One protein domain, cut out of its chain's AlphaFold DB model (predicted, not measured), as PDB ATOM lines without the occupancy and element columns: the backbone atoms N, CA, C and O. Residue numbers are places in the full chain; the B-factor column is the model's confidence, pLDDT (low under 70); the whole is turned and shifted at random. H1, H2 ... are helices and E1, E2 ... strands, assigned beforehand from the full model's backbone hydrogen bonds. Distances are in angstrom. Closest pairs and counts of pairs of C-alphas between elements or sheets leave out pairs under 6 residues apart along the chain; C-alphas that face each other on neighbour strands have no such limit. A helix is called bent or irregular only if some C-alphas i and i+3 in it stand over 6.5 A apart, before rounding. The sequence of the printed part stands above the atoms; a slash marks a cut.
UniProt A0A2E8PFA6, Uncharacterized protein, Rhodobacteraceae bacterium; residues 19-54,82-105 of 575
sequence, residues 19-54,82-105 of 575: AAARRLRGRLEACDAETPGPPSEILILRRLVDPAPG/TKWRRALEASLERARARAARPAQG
ATOM      1  N   ALA A  19      32.738   7.082 -50.312       71.38
ATOM      2  CA  ALA A  19      31.581   7.852 -49.866       71.38
ATOM      3  C   ALA A  19      31.538   8.052 -48.339       71.38
ATOM      4  O   ALA A  19      31.254   9.152 -47.873       71.38
ATOM      5  N   ALA A  20      31.849   7.023 -47.549       69.50
ATOM      6  CA  ALA A  20      31.899   7.131 -46.093       69.50
ATOM      7  C   ALA A  20      33.128   7.930 -45.622       69.50
ATOM      8  O   ALA A  20      33.011   8.706 -44.677       69.50
ATOM      9  N   ALA A  21      34.257   7.852 -46.338       72.19
ATOM     10  CA  ALA A  21      35.411   8.718 -46.088       72.19
ATOM     11  C   ALA A  21      35.096  10.208 -46.339       72.19
ATOM     12  O   ALA A  21      35.434  11.053 -45.510       72.19
ATOM     13  N   ARG A  22      34.396  10.538 -47.439       76.06
ATOM     14  CA  ARG A  22      33.924  11.911 -47.712       76.06
ATOM     15  C   ARG A  22      32.940  12.410 -46.654       76.06
ATOM     16  O   ARG A  22      33.054  13.547 -46.219       76.06
ATOM     17  N   ARG A  23      32.013  11.559 -46.202       77.94
ATOM     18  CA  ARG A  23      31.063  11.909 -45.131       77.94
ATOM     19  C   ARG A  23      31.752  12.167 -43.798       77.94
ATOM     20  O   ARG A  23      31.431  13.148 -43.139       77.94
ATOM     21  N   LEU A  24      32.698  11.309 -43.415       79.88
ATOM     22  CA  LEU A  24      33.490  11.505 -42.203       79.88
ATOM     23  C   LEU A  24      34.248  12.833 -42.265       79.88
ATOM     24  O   LEU A  24      34.192  13.598 -41.311       79.88
ATOM     25  N   ARG A  25      34.889  13.132 -43.401       80.62
ATOM     26  CA  ARG A  25      35.556  14.419 -43.635       80.62
ATOM     27  C   ARG A  25      34.589  15.593 -43.472       80.62
ATOM     28  O   ARG A  25      34.842  16.441 -42.631       80.62
ATOM     29  N   GLY A  26      33.467  15.595 -44.195       81.88
ATOM     30  CA  GLY A  26      32.489  16.684 -44.114       81.88
ATOM     31  C   GLY A  26      31.912  16.868 -42.707       81.88
ATOM     32  O   GLY A  26      31.657  17.989 -42.286       81.88
ATOM     33  N   ARG A  27      31.762  15.786 -41.932       82.38
ATOM     34  CA  ARG A  27      31.349  15.877 -40.524       82.38
ATOM     35  C   ARG A  27      32.428  16.418 -39.605       82.38
ATOM     36  O   ARG A  27      32.084  17.150 -38.692       82.38
ATOM     37  N   LEU A  28      33.687  16.053 -39.816       82.94
ATOM     38  CA  LEU A  28      34.799  16.613 -39.052       82.94
ATOM     39  C   LEU A  28      34.990  18.098 -39.364       82.94
ATOM     40  O   LEU A  28      35.244  18.861 -38.450       82.94
ATOM     41  N   GLU A  29      34.811  18.501 -40.622       81.94
ATOM     42  CA  GLU A  29      34.864  19.906 -41.049       81.94
ATOM     43  C   GLU A  29      33.672  20.716 -40.515       81.94
ATOM     44  O   GLU A  29      33.835  21.876 -40.161       81.94
ATOM     45  N   ALA A  30      32.482  20.112 -40.414       80.19
ATOM     46  CA  ALA A  30      31.290  20.759 -39.853       80.19
ATOM     47  C   ALA A  30      31.209  20.700 -38.317       80.19
ATOM     48  O   ALA A  30      30.387  21.389 -37.708       80.19
ATOM     49  N   CYS A  31      31.989  19.826 -37.681       76.44
ATOM     50  CA  CYS A  31      32.132  19.805 -36.238       76.44
ATOM     51  C   CYS A  31      33.261  20.763 -35.880       76.44
ATOM     52  O   CYS A  31      34.424  20.380 -35.943       76.44
ATOM     53  N   ASP A  32      32.904  21.963 -35.429       79.19
ATOM     54  CA  ASP A  32      33.792  22.836 -34.651       79.19
ATOM     55  C   ASP A  32      34.112  22.167 -33.299       79.19
ATOM     56  O   ASP A  32      33.701  22.627 -32.237       79.19
ATOM     57  N   ALA A  33      34.723  20.982 -33.333       78.38
ATOM     58  CA  ALA A  33      35.173  20.261 -32.160       78.38
ATOM     59  C   ALA A  33      36.436  20.949 -31.656       78.38
ATOM     60  O   ALA A  33      37.383  21.152 -32.419       78.38
ATOM     61  N   GLU A  34      36.481  21.292 -30.375       81.25
ATOM     62  CA  GLU A  34      37.722  21.793 -29.797       81.25
ATOM     63  C   GLU A  34      38.704  20.624 -29.677       81.25
ATOM     64  O   GLU A  34      38.403  19.586 -29.080       81.25
ATOM     65  N   THR A  35      39.889  20.751 -30.282       79.50
ATOM     66  CA  THR A  35      40.934  19.750 -30.072       79.50
ATOM     67  C   THR A  35      41.405  19.831 -28.628       79.50
ATOM     68  O   THR A  35      41.853  20.901 -28.206       79.50
ATOM     69  N   PRO A  36      41.398  18.721 -27.881       83.94
ATOM     70  CA  PRO A  36      42.012  18.725 -26.574       83.94
ATOM     71  C   PRO A  36      43.519  18.980 -26.692       83.94
ATOM     72  O   PRO A  36      44.233  18.191 -27.311       83.94
ATOM     73  N   GLY A  37      44.006  20.046 -26.054       88.88
ATOM     74  CA  GLY A  37      45.437  20.313 -25.896       88.88
ATOM     75  C   GLY A  37      45.922  21.676 -26.343       88.88
ATOM     76  O   GLY A  37      45.132  22.506 -26.786       88.88
ATOM     77  N   PRO A  38      47.232  21.938 -26.176       92.12
ATOM     78  CA  PRO A  38      47.815  23.155 -26.694       92.12
ATOM     79  C   PRO A  38      47.750  23.126 -28.228       92.12
ATOM     80  O   PRO A  38      47.919  22.063 -28.828       92.12
ATOM     81  N   PRO A  39      47.553  24.282 -28.880       86.69
ATOM     82  CA  PRO A  39      47.344  24.366 -30.327       86.69
ATOM     83  C   PRO A  39      48.562  23.920 -31.151       86.69
ATOM     84  O   PRO A  39      48.435  23.648 -32.341       86.69
ATOM     85  N   SER A  40      49.744  23.850 -30.536       90.31
ATOM     86  CA  SER A  40      50.950  23.322 -31.166       90.31
ATOM     87  C   SER A  40      51.006  21.795 -31.172       90.31
ATOM     88  O   SER A  40      51.763  21.244 -31.965       90.31
ATOM     89  N   GLU A  41      50.252  21.113 -30.303       93.69
ATOM     90  CA  GLU A  41      50.350  19.664 -30.138       93.69
ATOM     91  C   GLU A  41      49.893  18.933 -31.398       93.69
ATOM     92  O   GLU A  41      48.889  19.259 -32.028       93.69
ATOM     93  N   ILE A  42      50.635  17.890 -31.746       93.62
ATOM     94  CA  ILE A  42      50.347  17.051 -32.898       93.62
ATOM     95  C   ILE A  42      49.964  15.672 -32.386       93.62
ATOM     96  O   ILE A  42      50.794  14.963 -31.816       93.62
ATOM     97  N   LEU A  43      48.726  15.261 -32.655       94.25
ATOM     98  CA  LEU A  43      48.209  13.936 -32.327       94.25
ATOM     99  C   LEU A  43      47.970  13.127 -33.607       94.25
ATOM    100  O   LEU A  43      47.150  13.496 -34.446       94.25
ATOM    101  N   ILE A  44      48.662  11.996 -33.748       93.94
ATOM    102  CA  ILE A  44      48.457  11.034 -34.836       93.94
ATOM    103  C   ILE A  44      47.724   9.819 -34.278       93.94
ATOM    104  O   ILE A  44      48.227   9.136 -33.384       93.94
ATOM    105  N   LEU A  45      46.562   9.509 -34.844       93.50
ATOM    106  CA  LEU A  45      45.769   8.336 -34.483       93.50
ATOM    107  C   LEU A  45      45.961   7.226 -35.511       93.50
ATOM    108  O   LEU A  45      45.880   7.463 -36.715       93.50
ATOM    109  N   ARG A  46      46.175   5.999 -35.036       92.00
ATOM    110  CA  ARG A  46      46.224   4.805 -35.886       92.00
ATOM    111  C   ARG A  46      44.838   4.441 -36.394       92.00
ATOM    112  O   ARG A  46      44.672   4.059 -37.551       92.00
ATOM    113  N   ARG A  47      43.851   4.548 -35.505       89.00
ATOM    114  CA  ARG A  47      42.452   4.232 -35.764       89.00
ATOM    115  C   ARG A  47      41.564   5.146 -34.930       89.00
ATOM    116  O   ARG A  47      41.787   5.317 -33.736       89.00
ATOM    117  N   LEU A  48      40.531   5.689 -35.563       87.12
ATOM    118  CA  LEU A  48      39.438   6.371 -34.882       87.12
ATOM    119  C   LEU A  48      38.176   5.524 -35.067       87.12
ATOM    120  O   LEU A  48      37.716   5.327 -36.190       87.12
ATOM    121  N   VAL A  49      37.673   4.959 -33.972       88.38
ATOM    122  CA  VAL A  49      36.378   4.262 -33.951       88.38
ATOM    123  C   VAL A  49      35.272   5.319 -33.966       88.38
ATOM    124  O   VAL A  49      35.469   6.384 -33.384       88.38
ATOM    125  N   ASP A  50      34.139   5.044 -34.627       87.44
ATOM    126  CA  ASP A  50      32.977   5.946 -34.595       87.44
ATOM    127  C   ASP A  50      32.597   6.219 -33.129       87.44
ATOM    128  O   ASP A  50      32.213   5.280 -32.420       87.44
ATOM    129  N   PRO A  51      32.754   7.462 -32.639       89.75
ATOM    130  CA  PRO A  51      32.607   7.751 -31.218       89.75
ATOM    131  C   PRO A  51      31.158   7.626 -30.734       89.75
ATOM    132  O   PRO A  51      30.929   7.459 -29.537       89.75
ATOM    133  N   ALA A  52      30.185   7.676 -31.648       88.44
ATOM    134  CA  ALA A  52      28.789   7.374 -31.372       88.44
ATOM    135  C   ALA A  52      28.283   6.400 -32.450       88.44
ATOM    136  O   ALA A  52      27.951   6.855 -33.545       88.44
ATOM    137  N   PRO A  53      28.237   5.081 -32.173       83.12
ATOM    138  CA  PRO A  53      27.865   4.061 -33.152       83.12
ATOM    139  C   PRO A  53      26.558   4.395 -33.875       83.12
ATOM    140  O   PRO A  53      25.553   4.702 -33.239       83.12
ATOM    141  N   GLY A  54      26.583   4.350 -35.209       80.25
ATOM    142  CA  GLY A  54      25.443   4.727 -36.053       80.25
ATOM    143  C   GLY A  54      25.382   6.221 -36.374       80.25
ATOM    144  O   GLY A  54      24.647   6.622 -37.271       80.25
ATOM    145  N   THR A  82      25.556  17.587 -31.959       89.56
ATOM    146  CA  THR A  82      26.115  17.949 -30.648       89.56
ATOM    147  C   THR A  82      26.542  16.711 -29.858       89.56
ATOM    148  O   THR A  82      27.620  16.698 -29.260       89.56
ATOM    149  N   LYS A  83      25.731  15.647 -29.878       90.31
ATOM    150  CA  LYS A  83      26.040  14.367 -29.232       90.31
ATOM    151  C   LYS A  83      27.269  13.709 -29.856       90.31
ATOM    152  O   LYS A  83      28.165  13.286 -29.126       90.31
ATOM    153  N   TRP A  84      27.334  13.651 -31.186       90.12
ATOM    154  CA  TRP A  84      28.474  13.084 -31.904       90.12
ATOM    155  C   TRP A  84      29.756  13.891 -31.660       90.12
ATOM    156  O   TRP A  84      30.789  13.291 -31.378       90.12
ATOM    157  N   ARG A  85      29.684  15.232 -31.660       91.81
ATOM    158  CA  ARG A  85      30.814  16.118 -31.327       91.81
ATOM    159  C   ARG A  85      31.364  15.841 -29.928       91.81
ATOM    160  O   ARG A  85      32.548  15.549 -29.801       91.81
ATOM    161  N   ARG A  86      30.510  15.829 -28.896       92.62
ATOM    162  CA  ARG A  86      30.936  15.513 -27.516       92.62
ATOM    163  C   ARG A  86      31.574  14.128 -27.415       92.62
ATOM    164  O   ARG A  86      32.557  13.935 -26.702       92.62
ATOM    165  N   ALA A  87      31.020  13.147 -28.128       92.69
ATOM    166  CA  ALA A  87      31.575  11.801 -28.153       92.69
ATOM    167  C   ALA A  87      32.952  11.764 -28.845       92.69
ATOM    168  O   ALA A  87      33.855  11.067 -28.373       92.69
ATOM    169  N   LEU A  88      33.121  12.519 -29.939       92.06
ATOM    170  CA  LEU A  88      34.390  12.676 -30.646       92.06
ATOM    171  C   LEU A  88      35.441  13.324 -29.744       92.06
ATOM    172  O   LEU A  88      36.510  12.744 -29.580       92.06
ATOM    173  N   GLU A  89      35.130  14.458 -29.118       92.62
ATOM    174  CA  GLU A  89      36.012  15.167 -28.180       92.62
ATOM    175  C   GLU A  89      36.464  14.242 -27.045       92.62
ATOM    176  O   GLU A  89      37.659  14.076 -26.805       92.62
ATOM    177  N   ALA A  90      35.523  13.520 -26.426       93.81
ATOM    178  CA  ALA A  90      35.839  12.544 -25.388       93.81
ATOM    179  C   ALA A  90      36.715  11.386 -25.909       93.81
ATOM    180  O   ALA A  90      37.538  10.840 -25.172       93.81
ATOM    181  N   SER A  91      36.551  10.978 -27.171       93.62
ATOM    182  CA  SER A  91      37.394   9.956 -27.797       93.62
ATOM    183  C   SER A  91      38.805  10.465 -28.089       93.62
ATOM    184  O   SER A  91      39.767   9.730 -27.859       93.62
ATOM    185  N   LEU A  92      38.938  11.709 -28.557       93.69
ATOM    186  CA  LEU A  92      40.224  12.362 -28.792       93.69
ATOM    187  C   LEU A  92      40.986  12.557 -27.481       93.69
ATOM    188  O   LEU A  92      42.156  12.195 -27.418       93.69
ATOM    189  N   GLU A  93      40.320  13.009 -26.416       94.88
ATOM    190  CA  GLU A  93      40.934  13.182 -25.094       94.88
ATOM    191  C   GLU A  93      41.441  11.846 -24.534       94.88
ATOM    192  O   GLU A  93      42.593  11.722 -24.118       94.88
ATOM    193  N   ARG A  94      40.634  10.778 -24.626       95.75
ATOM    194  CA  ARG A  94      41.073   9.426 -24.235       95.75
ATOM    195  C   ARG A  94      42.255   8.925 -25.062       95.75
ATOM    196  O   ARG A  94      43.117   8.225 -24.531       95.75
ATOM    197  N   ALA A  95      42.278   9.209 -26.363       95.00
ATOM    198  CA  ALA A  95      43.382   8.814 -27.228       95.00
ATOM    199  C   ALA A  95      44.657   9.593 -26.885       95.00
ATOM    200  O   ALA A  95      45.723   8.992 -26.777       95.00
ATOM    201  N   ARG A  96      44.530  10.898 -26.636       95.25
ATOM    202  CA  ARG A  96      45.606  11.795 -26.223       95.25
ATOM    203  C   ARG A  96      46.227  11.386 -24.890       95.25
ATOM    204  O   ARG A  96      47.447  11.254 -24.813       95.25
ATOM    205  N   ALA A  97      45.406  11.097 -23.880       96.06
ATOM    206  CA  ALA A  97      45.862  10.644 -22.565       96.06
ATOM    207  C   ALA A  97      46.670   9.332 -22.628       96.06
ATOM    208  O   ALA A  97      47.559   9.106 -21.812       96.06
ATOM    209  N   ARG A  98      46.387   8.474 -23.618       96.81
ATOM    210  CA  ARG A  98      47.091   7.200 -23.849       96.81
ATOM    211  C   ARG A  98      48.167   7.274 -24.933       96.81
ATOM    212  O   ARG A  98      48.785   6.254 -25.237       96.81
ATOM    213  N   ALA A  99      48.368   8.433 -25.557       97.19
ATOM    214  CA  ALA A  99      49.263   8.555 -26.693       97.19
ATOM    215  C   ALA A  99      50.724   8.421 -26.252       97.19
ATOM    216  O   ALA A  99      51.193   9.107 -25.339       97.19
ATOM    217  N   ALA A 100      51.461   7.560 -26.950       97.88
ATOM    218  CA  ALA A 100      52.895   7.435 -26.752       97.88
ATOM    219  C   ALA A 100      53.606   8.681 -27.299       97.88
ATOM    220  O   ALA A 100      53.244   9.193 -28.359       97.88
ATOM    221  N   ARG A 101      54.642   9.154 -26.601       97.44
ATOM    222  CA  ARG A 101      55.473  10.280 -27.046       97.44
ATOM    223  C   ARG A 101      56.854   9.760 -27.458       97.44
ATOM    224  O   ARG A 101      57.640   9.432 -26.570       97.44
ATOM    225  N   PRO A 102      57.186   9.685 -28.762       97.19
ATOM    226  CA  PRO A 102      58.437   9.080 -29.233       97.19
ATOM    227  C   PRO A 102      59.682   9.778 -28.675       97.19
ATOM    228  O   PRO A 102      60.722   9.154 -28.469       97.19
ATOM    229  N   ALA A 103      59.563  11.070 -28.359       94.81
ATOM    230  CA  ALA A 103      60.632  11.831 -27.734       94.81
ATOM    231  C   ALA A 103      61.000  11.332 -26.318       94.81
ATOM    232  O   ALA A 103      62.144  11.487 -25.890       94.81
ATOM    233  N   GLN A 104      60.055  10.704 -25.608       95.94
ATOM    234  CA  GLN A 104      60.219  10.227 -24.230       95.94
ATOM    235  C   GLN A 104      60.616   8.747 -24.134       95.94
ATOM    236  O   GLN A 104      60.937   8.278 -23.046       95.94
ATOM    237  N   GLY A 105      60.613   8.001 -25.241       94.69
ATOM    238  CA  GLY A 105      60.977   6.589 -25.222       94.69
ATOM    239  C   GLY A 105      60.440   5.791 -26.410       94.69
ATOM    240  O   GLY A 105      59.811   6.344 -27.316       94.69
TER     241      GLY A 105
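AT A GLANCE: This is residues 19 to 54 and 82 to 105 of the 575 residues of an uncharacterized protein of Rhodobacteraceae bacterium (UniProt A0A2E8PFA6). The longer helix, H2, runs along the long direction of an open, elongated piece, with the shorter helix H1 set crosswise near the first half of H2 and the one short strand, E1, beside its last residues. A long stretch, residues 31 to 41, leads from H1 to E1; residues 46 to 54 then run back toward the end where H1 lies, and residues 98 to 105 run on past the last residue of H2. The printed part has 60 residues with two named helices and one named strand, in the order H1, E1, H2; it has no paired strands, and the class is mostly helix. It is only just loose, close to compact, with a radius of gyration of the C-alphas of 12.6 A and spans of 37 by 20 by 18 A.

HOW THE PARTS SIT: H2, residues 82 to 97, is the longest helix by residues. E1, residues 42 to 45, has 2 pairs of C-alphas within 8 A with H2; the closest C-alphas of the two are those of Leu 43 and Arg 96, 7.0 A apart. The centres of E1 and H2 are 13.6 A apart. H1, residues 19 to 30, is near H2, with no pair of C-alphas within 8 A and 5 pairs within 10 A. H1 and E1 are apart, with no C-alpha of the one within 8 A of the other. E1 pairs with no named strand. In H1 and H2, every pair of O of residue i and N of residue i+4 is within hydrogen-bond range, and neither helix is bent.

IN THESE COORDINATES: H2 begins at Thr 82, whose C-alpha is at (26.115, 17.949, -30.648), and ends at Ala 97, whose C-alpha is at (45.862, 10.644, -22.565); its first and last C-alphas are 22.6 A apart. E1 has 4 residues, Ile 42 to Leu 45, and measures 10.0 A from first to last C-alpha. H1 has 12 residues, Ala 19 to Ala 30, and measures 16.3 A; C-alpha 19 is at (31.581, 7.852, -49.866).

THE WHOLE: The two C-alphas farthest apart are those of Ala 19 and Gln 104, at 38.5 A. Residues 55 to 81 are cut out, and C-alphas 54 and 82 are 14.3 A apart across the cut. The link from H1 to E1, 11 residues, is long; the link from E1 to H2 runs across the cut, with 27 of its 36 residues not printed. The mean pLDDT of the printed part is 88.2, and one printed residue, Ala 20, is under 70. The mean pLDDT is 78 in H1, 94 in E1 and 93 in H2.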